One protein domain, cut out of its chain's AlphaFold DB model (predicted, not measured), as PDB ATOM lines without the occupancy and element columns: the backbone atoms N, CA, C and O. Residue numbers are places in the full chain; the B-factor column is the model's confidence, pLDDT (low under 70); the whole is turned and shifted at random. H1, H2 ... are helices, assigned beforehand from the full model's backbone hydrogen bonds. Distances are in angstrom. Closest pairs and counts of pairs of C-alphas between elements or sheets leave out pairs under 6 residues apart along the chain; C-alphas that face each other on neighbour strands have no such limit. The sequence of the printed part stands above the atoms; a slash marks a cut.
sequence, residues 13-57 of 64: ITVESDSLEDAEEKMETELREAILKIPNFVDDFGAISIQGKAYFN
ATOM      1  N   ILE A  13     210.720 355.582 274.920       79.69
ATOM      2  CA  ILE A  13     210.404 355.192 276.287       79.69
ATOM      3  C   ILE A  13     210.800 356.328 277.219       79.69
ATOM      4  O   ILE A  13     211.790 357.022 276.986       79.69
ATOM      5  N   THR A  14     209.996 356.534 278.252       80.62
ATOM      6  CA  THR A  14     210.301 357.459 279.339       80.62
ATOM      7  C   THR A  14     210.806 356.631 280.506       80.62
ATOM      8  O   THR A  14     210.119 355.716 280.954       80.62
ATOM      9  N   VAL A  15     212.007 356.943 280.978       82.81
ATOM     10  CA  VAL A  15     212.631 356.274 282.118       82.81
ATOM     11  C   VAL A  15     212.910 357.300 283.205       82.81
ATOM     12  O   VAL A  15     213.334 358.417 282.917       82.81
ATOM     13  N   GLU A  16     212.658 356.924 284.457       84.06
ATOM     14  CA  GLU A  16     213.131 357.694 285.604       84.06
ATOM     15  C   GLU A  16     214.622 357.408 285.798       84.06
ATOM     16  O   GLU A  16     215.033 356.242 285.922       84.06
ATOM     17  N   SER A  17     215.414 358.476 285.762       87.69
ATOM     18  CA  SER A  17     216.869 358.453 285.853       87.69
ATOM     19  C   SER A  17     217.388 359.820 286.307       87.69
ATOM     20  O   SER A  17     216.782 360.855 286.011       87.69
ATOM     21  N   ASP A  18     218.509 359.816 287.026       84.12
ATOM     22  CA  ASP A  18     219.120 361.014 287.606       84.12
ATOM     23  C   ASP A  18     219.933 361.829 286.581       84.12
ATOM     24  O   ASP A  18     220.269 362.991 286.825       84.12
ATOM     25  N   SER A  19     220.259 361.248 285.419       86.19
ATOM     26  CA  SER A  19     220.992 361.929 284.346       86.19
ATOM     27  C   SER A  19     220.719 361.310 282.971       86.19
ATOM     28  O   SER A  19     220.231 360.191 282.867       86.19
ATOM     29  N   LEU A  20     221.053 362.024 281.890       84.69
ATOM     30  CA  LEU A  20     220.955 361.448 280.542       84.69
ATOM     31  C   LEU A  20     221.823 360.197 280.379       84.69
ATOM     32  O   LEU A  20     221.386 359.248 279.743       84.69
ATOM     33  N   GLU A  21     223.032 360.214 280.936       84.25
ATOM     34  CA  GLU A  21     223.994 359.116 280.814       84.25
ATOM     35  C   GLU A  21     223.486 357.870 281.555       84.25
ATOM     36  O   GLU A  21     223.461 356.781 280.989       84.25
ATOM     37  N   ASP A  22     222.932 358.052 282.758       87.06
ATOM     38  CA  ASP A  22     222.279 356.983 283.524       87.06
ATOM     39  C   ASP A  22     221.033 356.429 282.802       87.06
ATOM     40  O   ASP A  22     220.810 355.218 282.774       87.06
ATOM     41  N   ALA A  23     220.257 357.286 282.130       88.00
ATOM     42  CA  ALA A  23     219.120 356.859 281.320       88.00
ATOM     43  C   ALA A  23     219.560 356.024 280.105       88.00
ATOM     44  O   ALA A  23     218.892 355.044 279.768       88.00
ATOM     45  N   GLU A  24     220.671 356.394 279.455       83.56
ATOM     46  CA  GLU A  24     221.267 355.621 278.357       83.56
ATOM     47  C   GLU A  24     221.767 354.262 278.838       83.56
ATOM     48  O   GLU A  24     221.389 353.247 278.255       83.56
ATOM     49  N   GLU A  25     222.551 354.221 279.918       86.44
ATOM     50  CA  GLU A  25     223.133 352.984 280.454       86.44
ATOM     51  C   GLU A  25     222.054 352.000 280.922       86.44
ATOM     52  O   GLU A  25     222.089 350.802 280.609       86.44
ATOM     53  N   LYS A  26     221.044 352.517 281.631       86.50
ATOM     54  CA  LYS A  26     219.898 351.734 282.098       86.50
ATOM     55  C   LYS A  26     219.113 351.164 280.926       86.50
ATOM     56  O   LYS A  26     218.765 349.983 280.938       86.50
ATOM     57  N   MET A  27     218.863 351.976 279.899       86.50
ATOM     58  CA  MET A  27     218.114 351.527 278.732       86.50
ATOM     59  C   MET A  27     218.906 350.535 277.882       86.50
ATOM     60  O   MET A  27     218.338 349.550 277.418       86.50
ATOM     61  N   GLU A  28     220.208 350.751 277.691       84.19
ATOM     62  CA  GLU A  28     221.076 349.806 276.987       84.19
ATOM     63  C   GLU A  28     221.068 348.443 277.682       84.19
ATOM     64  O   GLU A  28     220.885 347.413 277.029       84.19
ATOM     65  N   THR A  29     221.191 348.441 279.010       84.81
ATOM     66  CA  THR A  29     221.165 347.221 279.820       84.81
ATOM     67  C   THR A  29     219.827 346.494 279.695       84.81
ATOM     68  O   THR A  29     219.805 345.322 279.318       84.81
ATOM     69  N   GLU A  30     218.708 347.188 279.928       85.56
ATOM     70  CA  GLU A  30     217.355 346.621 279.826       85.56
ATOM     71  C   GLU A  30     217.071 346.066 278.424       85.56
ATOM     72  O   GLU A  30     216.562 344.951 278.275       85.56
ATOM     73  N   LEU A  31     217.432 346.815 277.375       82.12
ATOM     74  CA  LEU A  31     217.208 346.392 275.995       82.12
ATOM     75  C   LEU A  31     218.051 345.160 275.658       82.12
ATOM     76  O   LEU A  31     217.563 344.220 275.029       82.12
ATOM     77  N   ARG A  32     219.312 345.141 276.100       80.38
ATOM     78  CA  ARG A  32     220.213 344.010 275.892       80.38
ATOM     79  C   ARG A  32     219.707 342.766 276.615       80.38
ATOM     80  O   ARG A  32     219.666 341.698 276.009       80.38
ATOM     81  N   GLU A  33     219.276 342.887 277.866       84.31
ATOM     82  CA  GLU A  33     218.687 341.771 278.609       84.31
ATOM     83  C   GLU A  33     217.382 341.271 277.980       84.31
ATOM     84  O   GLU A  33     217.164 340.061 277.895       84.31
ATOM     85  N   ALA A  34     216.515 342.176 277.521       83.44
ATOM     86  CA  ALA A  34     215.274 341.819 276.838       83.44
ATOM     87  C   ALA A  34     215.545 341.047 275.540       83.44
ATOM     88  O   ALA A  34     214.909 340.024 275.285       83.44
ATOM     89  N   ILE A  35     216.530 341.492 274.757       79.12
ATOM     90  CA  ILE A  35     216.939 340.830 273.517       79.12
ATOM     91  C   ILE A  35     217.535 339.445 273.794       79.12
ATOM     92  O   ILE A  35     217.196 338.489 273.101       79.12
ATOM     93  N   LEU A  36     218.361 339.300 274.835       78.75
ATOM     94  CA  LEU A  36     218.949 338.009 275.218       78.75
ATOM     95  C   LEU A  36     217.908 336.972 275.673       78.75
ATOM     96  O   LEU A  36     218.179 335.773 275.616       78.75
ATOM     97  N   LYS A  37     216.718 337.406 276.110       85.25
ATOM     98  CA  LYS A  37     215.601 336.507 276.450       85.25
ATOM     99  C   LYS A  37     214.888 335.955 275.214       85.25
ATOM    100  O   LYS A  37     214.162 334.970 275.339       85.25
ATOM    101  N   ILE A  38     215.074 336.561 274.040       82.19
ATOM    102  CA  ILE A  38     214.509 336.055 272.789       82.19
ATOM    103  C   ILE A  38     215.474 334.990 272.239       82.19
ATOM    104  O   ILE A  38     216.600 335.320 271.856       82.19
ATOM    105  N   PRO A  39     215.078 333.704 272.210       79.25
ATOM    106  CA  PRO A  39     215.945 332.650 271.696       79.25
ATOM    107  C   PRO A  39     216.289 332.928 270.232       79.25
ATOM    108  O   PRO A  39     215.418 333.319 269.462       79.25
ATOM    109  N   ASN A  40     217.556 332.724 269.863       78.06
ATOM    110  CA  ASN A  40     218.068 332.908 268.502       78.06
ATOM    111  C   ASN A  40     217.826 334.303 267.899       78.06
ATOM    112  O   ASN A  40     217.840 334.438 266.683       78.06
ATOM    113  N   PHE A  41     217.655 335.358 268.707       77.38
ATOM    114  CA  PHE A  41     217.352 336.700 268.190       77.38
ATOM    115  C   PHE A  41     218.320 337.176 267.097       77.38
ATOM    116  O   PHE A  41     217.897 337.719 266.082       77.38
ATOM    117  N   VAL A  42     219.624 336.959 267.279       69.75
ATOM    118  CA  VAL A  42     220.642 337.364 266.296       69.75
ATOM    119  C   VAL A  42     220.469 336.614 264.973       69.75
ATOM    120  O   VAL A  42     220.549 337.234 263.914       69.75
ATOM    121  N   ASP A  43     220.186 335.312 265.025       73.25
ATOM    122  CA  ASP A  43     219.983 334.464 263.848       73.25
ATOM    123  C   ASP A  43     218.632 334.722 263.157       73.25
ATOM    124  O   ASP A  43     218.571 334.780 261.929       73.25
ATOM    125  N   ASP A  44     217.567 334.935 263.934       74.69
ATOM    126  CA  ASP A  44     216.200 335.114 263.433       74.69
ATOM    127  C   ASP A  44     215.963 336.528 262.887       74.69
ATOM    128  O   ASP A  44     215.254 336.712 261.895       74.69
ATOM    129  N   PHE A  45     216.575 337.536 263.515       72.69
ATOM    130  CA  PHE A  45     216.360 338.948 263.192       72.69
ATOM    131  C   PHE A  45     217.557 339.609 262.495       72.69
ATOM    132  O   PHE A  45     217.443 340.744 262.023       72.69
ATOM    133  N   GLY A  46     218.695 338.915 262.382       63.72
ATOM    134  CA  GLY A  46     219.894 339.425 261.710       63.72
ATOM    135  C   GLY A  46     220.494 340.654 262.397       63.72
ATOM    136  O   GLY A  46     221.052 341.526 261.728       63.72
ATOM    137  N   ALA A  47     220.326 340.767 263.717       67.94
ATOM    138  CA  ALA A  47     220.741 341.935 264.482       67.94
ATOM    139  C   ALA A  47     222.274 342.011 264.588       67.94
ATOM    140  O   ALA A  47     222.904 341.201 265.262       67.94
ATOM    141  N   ILE A  48     222.871 343.001 263.918       60.25
ATOM    142  CA  ILE A  48     224.328 343.220 263.883       60.25
ATOM    143  C   ILE A  48     224.829 344.212 264.942       60.25
ATOM    144  O   ILE A  48     225.999 344.154 265.310       60.25
ATOM    145  N   SER A  49     223.949 345.088 265.445       63.19
ATOM    146  CA  SER A  49     224.268 346.115 266.443       63.19
ATOM    147  C   SER A  49     223.016 346.523 267.227       63.19
ATOM    148  O   SER A  49     221.927 346.588 266.659       63.19
ATOM    149  N   ILE A  50     223.183 346.850 268.509       63.56
ATOM    150  CA  ILE A  50     222.175 347.481 269.372       63.56
ATOM    151  C   ILE A  50     222.761 348.829 269.812       63.56
ATOM    152  O   ILE A  50     223.875 348.845 270.325       63.56
ATOM    153  N   GLN A  51     222.060 349.944 269.584       63.78
ATOM    154  CA  GLN A  51     222.520 351.286 269.971       63.78
ATOM    155  C   GLN A  51     221.350 352.100 270.542       63.78
ATOM    156  O   GLN A  51     220.337 352.277 269.865       63.78
ATOM    157  N   GLY A  52     221.496 352.594 271.773       58.03
ATOM    158  CA  GLY A  52     220.560 353.518 272.422       58.03
ATOM    159  C   GLY A  52     221.065 354.964 272.384       58.03
ATOM    160  O   GLY A  52     222.263 355.202 272.251       58.03
ATOM    161  N   LYS A  53     220.149 355.935 272.466       56.94
ATOM    162  CA  LYS A  53     220.479 357.354 272.666       56.94
ATOM    163  C   LYS A  53     219.369 358.041 273.457       56.94
ATOM    164  O   LYS A  53     218.220 358.039 273.012       56.94
ATOM    165  N   ALA A  54     219.706 358.652 274.585       56.97
ATOM    166  CA  ALA A  54     218.798 359.472 275.366       56.97
ATOM    167  C   ALA A  54     218.825 360.913 274.858       56.97
ATOM    168  O   ALA A  54     219.801 361.427 274.307       56.97
ATOM    169  N   TYR A  55     217.700 361.588 275.027       61.94
ATOM    170  CA  TYR A  55     217.556 362.992 274.694       61.94
ATOM    171  C   TYR A  55     216.504 363.602 275.605       61.94
ATOM    172  O   TYR A  55     215.515 362.961 275.957       61.94
ATOM    173  N   PHE A  56     216.698 364.868 275.958       55.75
ATOM    174  CA  PHE A  56     215.631 365.637 276.576       55.75
ATOM    175  C   PHE A  56     214.545 365.904 275.535       55.75
ATOM    176  O   PHE A  56     214.829 366.349 274.416       55.75
ATOM    177  N   ASN A  57     213.297 365.620 275.895       55.75
ATOM    178  CA  ASN A  57     212.159 365.920 275.043       55.75
ATOM    179  C   ASN A  57     212.009 367.448 274.972       55.75
ATOM    180  O   ASN A  57     211.920 368.109 276.003       55.75
TER     181      ASN A  57
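Overview. This is residues 13 to 57 of the 64 residues of a protein of Rhodospirillaceae bacterium (UniProt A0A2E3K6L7). One long helix, H1, makes the length of a loose rod, and the chain folds back at its far end through a loop with the short helix H2, then runs as a tail of no named element, residues 46 to 57, back alongside H1 toward its first end. Residues 36 to 46, with H2 among them, stick out at one end, and residues 13 to 19 make a hook at the other. The printed part has 45 residues with two named helices, H1 then H2, and no named strand; its class is all helix, though under half of the residues are in named elements. It is loose, with a radius of gyration of the C-alphas of 12.3 A, and spans 35 by 16 by 14 A.

Arrangement. Start with H1, residues 20 to 36, and go on to H2, residues 41 to 45. The two are close but not clearly touching: look at Ile 35 and Phe 41, whose C-alphas are their closest, 6.8 A apart. Their centres are 19.0 A apart. In H1 and H2 every O i to N i+4 pair is within hydrogen-bond range.

Along the chain. Find C-alpha 20 at (220.955, 361.448, 280.542); from there H1 runs 24.1 A to C-alpha 36 at (218.949, 338.009, 275.218). After a tight link of 4 residues, H2 begins at C-alpha 41 and ends 5.6 A away at C-alpha 45, at (216.360, 338.948, 263.192).

Size, cuts and confidence. The two C-alphas farthest apart, those of Asp 18 and Asp 43, are 35.6 A apart, while those of Ile 13 and Asn 57 are 10.9 A apart. The printed part has no cut. In the B-factor column the mean pLDDT of the printed part is 76.3; look for values under 70 at residue 42 and residues 46 to 57.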